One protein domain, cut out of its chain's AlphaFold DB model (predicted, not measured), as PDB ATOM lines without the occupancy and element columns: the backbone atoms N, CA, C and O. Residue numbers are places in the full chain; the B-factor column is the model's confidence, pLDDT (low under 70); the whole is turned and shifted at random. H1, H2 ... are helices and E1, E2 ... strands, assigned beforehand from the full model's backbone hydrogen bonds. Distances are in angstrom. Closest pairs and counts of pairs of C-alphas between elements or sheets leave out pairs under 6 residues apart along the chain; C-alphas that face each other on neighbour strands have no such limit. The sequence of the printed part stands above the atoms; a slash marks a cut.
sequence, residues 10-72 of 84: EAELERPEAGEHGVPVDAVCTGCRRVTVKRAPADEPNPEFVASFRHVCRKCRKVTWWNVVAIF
ATOM      1  N   GLU A  10     380.970 309.994 359.447       75.81
ATOM      2  CA  GLU A  10     381.885 308.883 359.182       75.81
ATOM      3  C   GLU A  10     381.608 307.725 360.145       75.81
ATOM      4  O   GLU A  10     381.237 306.639 359.694       75.81
ATOM      5  N   ALA A  11     381.616 307.969 361.459       80.00
ATOM      6  CA  ALA A  11     381.288 306.950 362.451       80.00
ATOM      7  C   ALA A  11     379.855 306.422 362.297       80.00
ATOM      8  O   ALA A  11     379.563 305.278 362.646       80.00
ATOM      9  N   GLU A  12     378.916 307.228 361.792       81.75
ATOM     10  CA  GLU A  12     377.577 306.740 361.469       81.75
ATOM     11  C   GLU A  12     377.536 305.829 360.246       81.75
ATOM     12  O   GLU A  12     376.749 304.880 360.244       81.75
ATOM     13  N   LEU A  13     378.380 306.088 359.249       78.12
ATOM     14  CA  LEU A  13     378.529 305.262 358.056       78.12
ATOM     15  C   LEU A  13     379.245 303.935 358.350       78.12
ATOM     16  O   LEU A  13     378.900 302.919 357.750       78.12
ATOM     17  N   GLU A  14     380.194 303.923 359.289       80.56
ATOM     18  CA  GLU A  14     380.903 302.716 359.743       80.56
ATOM     19  C   GLU A  14     380.006 301.751 360.532       80.56
ATOM     20  O   GLU A  14     380.324 300.571 360.715       80.56
ATOM     21  N   ARG A  15     378.853 302.220 361.019       81.94
ATOM     22  CA  ARG A  15     377.920 301.355 361.740       81.94
ATOM     23  C   ARG A  15     377.299 300.351 360.769       81.94
ATOM     24  O   ARG A  15     376.792 300.745 359.720       81.94
ATOM     25  N   PRO A  16     377.103 299.088 361.188       78.31
ATOM     26  CA  PRO A  16     376.381 298.094 360.381       78.31
ATOM     27  C   PRO A  16     374.927 298.515 360.091       78.31
ATOM     28  O   PRO A  16     374.247 297.973 359.227       78.31
ATOM     29  N   GLU A  17     374.421 299.500 360.836       80.50
ATOM     30  CA  GLU A  17     373.102 300.101 360.668       80.50
ATOM     31  C   GLU A  17     372.985 300.964 359.405       80.50
ATOM     32  O   GLU A  17     371.855 301.232 358.977       80.50
ATOM     33  N   ALA A  18     374.107 301.438 358.857       78.50
ATOM     34  CA  ALA A  18     374.150 302.218 357.632       78.50
ATOM     35  C   ALA A  18     373.902 301.335 356.403       78.50
ATOM     36  O   ALA A  18     373.277 301.804 355.460       78.50
ATOM     37  N   GLY A  19     374.279 300.057 356.455       76.88
ATOM     38  CA  GLY A  19     374.275 299.146 355.313       76.88
ATOM     39  C   GLY A  19     375.688 298.947 354.768       76.88
ATOM     40  O   GLY A  19     376.572 299.760 355.018       76.88
ATOM     41  N   GLU A  20     375.898 297.844 354.054       72.00
ATOM     42  CA  GLU A  20     377.236 297.397 353.629       72.00
ATOM     43  C   GLU A  20     377.614 297.883 352.220       72.00
ATOM     44  O   GLU A  20     378.788 298.085 351.937       72.00
ATOM     45  N   HIS A  21     376.630 298.149 351.353       71.88
ATOM     46  CA  HIS A  21     376.857 298.488 349.943       71.88
ATOM     47  C   HIS A  21     376.036 299.705 349.502       71.88
ATOM     48  O   HIS A  21     374.893 299.877 349.935       71.88
ATOM     49  N   GLY A  22     376.607 300.519 348.609       77.88
ATOM     50  CA  GLY A  22     375.941 301.657 347.970       77.88
ATOM     51  C   GLY A  22     376.424 303.037 348.430       77.88
ATOM     52  O   GLY A  22     377.399 303.168 349.175       77.88
ATOM     53  N   VAL A  23     375.722 304.077 347.969       80.75
ATOM     54  CA  VAL A  23     376.122 305.483 348.149       80.75
ATOM     55  C   VAL A  23     375.728 305.973 349.545       80.75
ATOM     56  O   VAL A  23     374.566 305.798 349.934       80.75
ATOM     57  N   PRO A  24     376.645 306.608 350.301       84.44
ATOM     58  CA  PRO A  24     376.311 307.226 351.575       84.44
ATOM     59  C   PRO A  24     375.376 308.424 351.371       84.44
ATOM     60  O   PRO A  24     375.659 309.376 350.641       84.44
ATOM     61  N   VAL A  25     374.236 308.373 352.043       83.62
ATOM     62  CA  VAL A  25     373.180 309.377 352.011       83.62
ATOM     63  C   VAL A  25     372.743 309.701 353.428       83.62
ATOM     64  O   VAL A  25     372.644 308.812 354.276       83.62
ATOM     65  N   ASP A  26     372.427 310.963 353.688       87.12
ATOM     66  CA  ASP A  26     371.656 311.303 354.873       87.12
ATOM     67  C   ASP A  26     370.182 311.040 354.593       87.12
ATOM     68  O   ASP A  26     369.620 311.545 353.614       87.12
ATOM     69  N   ALA A  27     369.543 310.236 355.436       88.75
ATOM     70  CA  ALA A  27     368.166 309.828 355.223       88.75
ATOM     71  C   ALA A  27     367.316 310.016 356.478       88.75
ATOM     72  O   ALA A  27     367.745 309.744 357.600       88.75
ATOM     73  N   VAL A  28     366.058 310.412 356.287       91.19
ATOM     74  CA  VAL A  28     365.082 310.603 357.361       91.19
ATOM     75  C   VAL A  28     364.056 309.477 357.396       91.19
ATOM     76  O   VAL A  28     363.373 309.172 356.420       91.19
ATOM     77  N   CYS A  29     363.901 308.863 358.565       92.69
ATOM     78  CA  CYS A  29     362.898 307.840 358.809       92.69
ATOM     79  C   CYS A  29     361.486 308.438 358.764       92.69
ATOM     80  O   CYS A  29     361.136 309.267 359.603       92.69
ATOM     81  N   THR A  30     360.620 307.931 357.890       92.12
ATOM     82  CA  THR A  30     359.217 308.385 357.800       92.12
ATOM     83  C   THR A  30     358.383 308.060 359.047       92.12
ATOM     84  O   THR A  30     357.416 308.752 359.344       92.12
ATOM     85  N   GLY A  31     358.767 307.038 359.823       90.94
ATOM     86  CA  GLY A  31     358.049 306.639 361.038       90.94
ATOM     87  C   GLY A  31     358.393 307.452 362.291       90.94
ATOM     88  O   GLY A  31     357.507 307.777 363.073       90.94
ATOM     89  N   CYS A  32     359.674 307.759 362.521       92.75
ATOM     90  CA  CYS A  32     360.123 308.443 363.745       92.75
ATOM     91  C   CYS A  32     360.869 309.757 363.507       92.75
ATOM     92  O   CYS A  32     361.313 310.366 364.482       92.75
ATOM     93  N   ARG A  33     361.017 310.176 362.244       91.12
ATOM     94  CA  ARG A  33     361.727 311.391 361.810       91.12
ATOM     95  C   ARG A  33     363.188 311.467 362.252       91.12
ATOM     96  O   ARG A  33     363.777 312.539 362.268       91.12
ATOM     97  N   ARG A  34     363.786 310.329 362.614       89.50
ATOM     98  CA  ARG A  34     365.222 310.251 362.876       89.50
ATOM     99  C   ARG A  34     365.963 310.366 361.553       89.50
ATOM    100  O   ARG A  34     365.687 309.582 360.651       89.50
ATOM    101  N   VAL A  35     366.885 311.309 361.490       89.50
ATOM    102  CA  VAL A  35     367.841 311.475 360.396       89.50
ATOM    103  C   VAL A  35     369.060 310.608 360.714       89.50
ATOM    104  O   VAL A  35     369.379 310.469 361.895       89.50
ATOM    105  N   THR A  36     369.685 309.948 359.740       88.31
ATOM    106  CA  THR A  36     370.908 309.142 359.913       88.31
ATOM    107  C   THR A  36     371.568 308.843 358.584       88.31
ATOM    108  O   THR A  36     370.868 308.600 357.598       88.31
ATOM    109  N   VAL A  37     372.900 308.769 358.608       88.31
ATOM    110  CA  VAL A  37     373.663 308.300 357.456       88.31
ATOM    111  C   VAL A  37     373.337 306.835 357.186       88.31
ATOM    112  O   VAL A  37     373.265 306.003 358.098       88.31
ATOM    113  N   LYS A  38     373.073 306.533 355.920       86.81
ATOM    114  CA  LYS A  38     372.788 305.198 355.403       86.81
ATOM    115  C   LYS A  38     373.420 305.031 354.037       86.81
ATOM    116  O   LYS A  38     373.612 306.003 353.326       86.81
ATOM    117  N   ARG A  39     373.671 303.793 353.640       83.62
ATOM    118  CA  ARG A  39     373.999 303.428 352.273       83.62
ATOM    119  C   ARG A  39     372.710 303.080 351.548       83.62
ATOM    120  O   ARG A  39     371.978 302.174 351.954       83.62
ATOM    121  N   ALA A  40     372.393 303.854 350.519       79.81
ATOM    122  CA  ALA A  40     371.302 303.536 349.615       79.81
ATOM    123  C   ALA A  40     371.840 302.643 348.486       79.81
ATOM    124  O   ALA A  40     372.926 302.931 347.975       79.81
ATOM    125  N   PRO A  41     371.112 301.579 348.088       74.94
ATOM    126  CA  PRO A  41     371.534 300.729 346.982       74.94
ATOM    127  C   PRO A  41     371.700 301.577 345.722       74.94
ATOM    128  O   PRO A  41     370.802 302.328 345.340       74.94
ATOM    129  N   ALA A  42     372.873 301.458 345.109       64.62
ATOM    130  CA  ALA A  42     373.246 302.152 343.890       64.62
ATOM    131  C   ALA A  42     372.895 301.290 342.669       64.62
ATOM    132  O   ALA A  42     373.746 301.037 341.830       64.62
ATOM    133  N   ASP A  43     371.651 300.821 342.559       57.00
ATOM    134  CA  ASP A  43     371.167 300.095 341.365       57.00
ATOM    135  C   ASP A  43     370.898 301.071 340.184       57.00
ATOM    136  O   ASP A  43     370.029 300.846 339.353       57.00
ATOM    137  N   GLU A  44     371.656 302.176 340.133       49.34
ATOM    138  CA  GLU A  44     371.381 303.470 339.484       49.34
ATOM    139  C   GLU A  44     370.133 304.173 340.032       49.34
ATOM    140  O   GLU A  44     369.057 303.577 340.154       49.34
ATOM    141  N   PRO A  45     370.244 305.473 340.391       48.47
ATOM    142  CA  PRO A  45     369.949 306.472 339.354       48.47
ATOM    143  C   PRO A  45     370.499 307.915 339.542       48.47
ATOM    144  O   PRO A  45     370.739 308.394 340.645       48.47
ATOM    145  N   ASN A  46     370.649 308.595 338.400       50.12
ATOM    146  CA  ASN A  46     370.558 310.033 338.072       50.12
ATOM    147  C   ASN A  46     370.651 311.121 339.190       50.12
ATOM    148  O   ASN A  46     370.100 310.989 340.278       50.12
ATOM    149  N   PRO A  47     371.236 312.305 338.904       45.16
ATOM    150  CA  PRO A  47     371.656 313.313 339.887       45.16
ATOM    151  C   PRO A  47     370.537 314.071 340.636       45.16
ATOM    152  O   PRO A  47     370.834 315.027 341.345       45.16
ATOM    153  N   GLU A  48     369.280 313.640 340.540       50.81
ATOM    154  CA  GLU A  48     368.107 314.293 341.144       50.81
ATOM    155  C   GLU A  48     367.339 313.405 342.135       50.81
ATOM    156  O   GLU A  48     366.234 313.755 342.548       50.81
ATOM    157  N   PHE A  49     367.862 312.235 342.512       53.66
ATOM    158  CA  PHE A  49     367.047 311.277 343.254       53.66
ATOM    159  C   PHE A  49     366.811 311.663 344.715       53.66
ATOM    160  O   PHE A  49     367.499 311.243 345.644       53.66
ATOM    161  N   VAL A  50     365.691 312.364 344.892       58.41
ATOM    162  CA  VAL A  50     364.795 312.369 346.055       58.41
ATOM    163  C   VAL A  50     364.228 310.950 346.265       58.41
ATOM    164  O   VAL A  50     363.018 310.720 346.284       58.41
ATOM    165  N   ALA A  51     365.099 309.943 346.325       71.94
ATOM    166  CA  ALA A  51     364.699 308.553 346.454       71.94
ATOM    167  C   ALA A  51     364.276 308.271 347.892       71.94
ATOM    168  O   ALA A  51     364.890 308.733 348.857       71.94
ATOM    169  N   SER A  52     363.238 307.457 348.040       81.44
ATOM    170  CA  SER A  52     362.945 306.803 349.306       81.44
ATOM    171  C   SER A  52     363.313 305.331 349.192       81.44
ATOM    172  O   SER A  52     363.067 304.701 348.167       81.44
ATOM    173  N   PHE A  53     363.922 304.774 350.233       84.62
ATOM    174  CA  PHE A  53     364.322 303.369 350.269       84.62
ATOM    175  C   PHE A  53     363.865 302.713 351.569       84.62
ATOM    176  O   PHE A  53     363.602 303.374 352.579       84.62
ATOM    177  N   ARG A  54     363.729 301.385 351.554       88.00
ATOM    178  CA  ARG A  54     363.348 300.624 352.746       88.00
ATOM    179  C   ARG A  54     364.595 300.188 353.492       88.00
ATOM    180  O   ARG A  54     365.425 299.472 352.951       88.00
ATOM    181  N   HIS A  55     364.677 300.558 354.764       87.56
ATOM    182  CA  HIS A  55     365.746 300.113 355.651       87.56
ATOM    183  C   HIS A  55     365.225 299.917 357.074       87.56
ATOM    184  O   HIS A  55     364.234 300.525 357.500       87.56
ATOM    185  N   VAL A  56     365.906 299.071 357.847       90.31
ATOM    186  CA  VAL A  56     365.624 298.923 359.275       90.31
ATOM    187  C   VAL A  56     365.867 300.241 360.015       90.31
ATOM    188  O   VAL A  56     366.910 300.884 359.867       90.31
ATOM    189  N   CYS A  57     364.888 300.644 360.825       90.44
ATOM    190  CA  CYS A  57     365.028 301.715 361.801       90.44
ATOM    191  C   CYS A  57     365.131 301.123 363.202       90.44
ATOM    192  O   CYS A  57     364.184 300.511 363.689       90.44
ATOM    193  N   ARG A  58     366.258 301.352 363.881       87.62
ATOM    194  CA  ARG A  58     366.525 300.822 365.228       87.62
ATOM    195  C   ARG A  58     365.611 301.426 366.294       87.62
ATOM    196  O   ARG A  58     365.208 300.723 367.212       87.62
ATOM    197  N   LYS A  59     365.197 302.690 366.130       88.31
ATOM    198  CA  LYS A  59     364.225 303.345 367.025       88.31
ATOM    199  C   LYS A  59     362.816 302.772 366.853       88.31
ATOM    200  O   LYS A  59     362.136 302.512 367.838       88.31
ATOM    201  N   CYS A  60     362.385 302.537 365.613       89.25
ATOM    202  CA  CYS A  60     361.084 301.922 365.336       89.25
ATOM    203  C   CYS A  60     361.091 300.390 365.475       89.25
ATOM    204  O   CYS A  60     360.018 299.795 365.491       89.25
ATOM    205  N   ARG A  61     362.277 299.765 365.527       90.94
ATOM    206  CA  ARG A  61     362.509 298.310 365.508       90.94
ATOM    207  C   ARG A  61     361.780 297.587 364.368       90.94
ATOM    208  O   ARG A  61     361.332 296.459 364.522       90.94
ATOM    209  N   LYS A  62     361.651 298.252 363.218       91.88
ATOM    210  CA  LYS A  62     360.983 297.722 362.022       91.88
ATOM    211  C   LYS A  62     361.633 298.248 360.751       91.88
ATOM    212  O   LYS A  62     362.265 299.309 360.768       91.88
ATOM    213  N   VAL A  63     361.436 297.530 359.650       90.88
ATOM    214  CA  VAL A  63     361.732 298.041 358.307       90.88
ATOM    215  C   VAL A  63     360.728 299.139 357.985       90.88
ATOM    216  O   VAL A  63     359.520 298.964 358.139       90.88
ATOM    217  N   THR A  64     361.227 300.292 357.570       92.56
ATOM    218  CA  THR A  64     360.410 301.464 357.253       92.56
ATOM    219  C   THR A  64     361.015 302.204 356.072       92.56
ATOM    220  O   THR A  64     362.132 301.895 355.657       92.56
ATOM    221  N   TRP A  65     360.262 303.145 355.516       90.81
ATOM    222  CA  TRP A  65     360.739 304.004 354.445       90.81
ATOM    223  C   TRP A  65     361.600 305.125 355.017       90.81
ATOM    224  O   TRP A  65     361.257 305.730 356.041       90.81
ATOM    225  N   TRP A  66     362.710 305.377 354.341       91.00
ATOM    226  CA  TRP A  66     363.655 306.442 354.613       91.00
ATOM    227  C   TRP A  66     363.729 307.333 353.383       91.00
ATOM    228  O   TRP A  66     363.976 306.826 352.295       91.00
ATOM    229  N   ASN A  67     363.498 308.631 353.557       89.31
ATOM    230  CA  ASN A  67     363.611 309.599 352.470       89.31
ATOM    231  C   ASN A  67     365.020 310.180 352.484       89.31
ATOM    232  O   ASN A  67     365.475 310.619 353.541       89.31
ATOM    233  N   VAL A  68     365.696 310.183 351.340       86.06
ATOM    234  CA  VAL A  68     367.005 310.825 351.202       86.06
ATOM    235  C   VAL A  68     366.842 312.339 351.331       86.06
ATOM    236  O   VAL A  68     365.944 312.932 350.735       86.06
ATOM    237  N   VAL A  69     367.691 312.941 352.156       84.25
ATOM    238  CA  VAL A  69     367.729 314.382 352.437       84.25
ATOM    239  C   VAL A  69     368.982 315.003 351.830       84.25
ATOM    240  O   VAL A  69     368.910 316.085 351.256       84.25
ATOM    241  N   ALA A  70     370.113 314.304 351.918       81.31
ATOM    242  CA  ALA A  70     371.376 314.715 351.322       81.31
ATOM    243  C   ALA A  70     372.135 313.495 350.795       81.31
ATOM    244  O   ALA A  70     372.010 312.396 351.332       81.31
ATOM    245  N   ILE A  71     372.931 313.690 349.749       79.50
ATOM    246  CA  ILE A  71     373.815 312.662 349.197       79.50
ATOM    247  C   ILE A  71     375.247 313.100 349.488       79.50
ATOM    248  O   ILE A  71     375.642 314.193 349.086       79.50
ATOM    249  N   PHE A  72     376.027 312.252 350.156       76.75
ATOM    250  CA  PHE A  72     377.429 312.532 350.451       76.75
ATOM    251  C   PHE A  72     378.317 311.965 349.338       76.75
ATOM    252  O   PHE A  72     378.893 310.889 349.461       76.75
TER     253      PHE A  72
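This is residues 10 to 72 of the 84 residues of an uncharacterized protein of Haloprofundus sp. MHR1 (UniProt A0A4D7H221). Four antiparallel strands make one strongly twisted sheet that curls round on itself like a loose, open barrel, with its edge strands E2 and E3 coming near each other at one place, Ala 40 and Phe 53. The sheet is built of two hairpins, E1 with E2 and E3 with E4, set side by side through E1 and E4, and the short helix H1 packs on the outside of the curl over E2. The printed part has 63 residues, with one named helix and four named strands in the order H1, E1, E2, E3, E4 along the chain; the sheet's order is E2, E1, E4, E3, and the class is mostly strand. The whole is compact, with a radius of gyration of the C-alphas of 10.7 A, and the C-alphas span 31 by 22 by 17 A.

H1 is residues 10 to 13, beginning at C-alpha 10 at (381.885, 308.883, 359.182). E1 is residues 23 to 29, 17.1 A from first to last C-alpha, and begins at (376.122, 305.483, 348.149). E2 is residues 35 to 40, 13.8 A long, and E3 is residues 52 to 57, 13.7 A long. E4, residues 62 to 71, is the longest strand at 23.5 A; it bends by 57 degrees at residue 68 and ends with C-alpha 71 at (373.815, 312.662, 349.197).

In the sheet, inner strands E1 and E4 are antiparallel at 122 degrees; N 26 and O 70 are 2.8 A apart, within hydrogen-bond range, as are N 67 and O 28 at 2.9 A. The hairpin E1 and E2 is antiparallel at 138 degrees, with N 25 and O 38 at 2.8 A. The hairpin E3 and E4 is antiparallel at 127 degrees, with N 66 and O 53 at 2.8 A. From edge to edge the strands' lines turn by 66 degrees and the way across the sheet turns by 87 degrees. The closest C-alphas of edge strands E2 and E3 are those of Ala 40 and Phe 53, 7.0 A apart. H1 is on the sheet, over E2, at a height over the sheet of 7.9 A; their closest C-alphas are those of Leu 13 and Val 37, 5.8 A apart. H1 is too short for any O i to N i+4 pair, and its one O i to N i+3 pair is within range.

The C-alphas of Pro 47 and Arg 61, the two farthest apart, are 31.1 A apart. The printed part has no cut. The link from E2 to E3, residues 41 to 51, is long; that from H1 to E1 is short, and those within the two hairpins are tight. The mean pLDDT of the printed part is 80.2, and residues 42 to 50 are under 70.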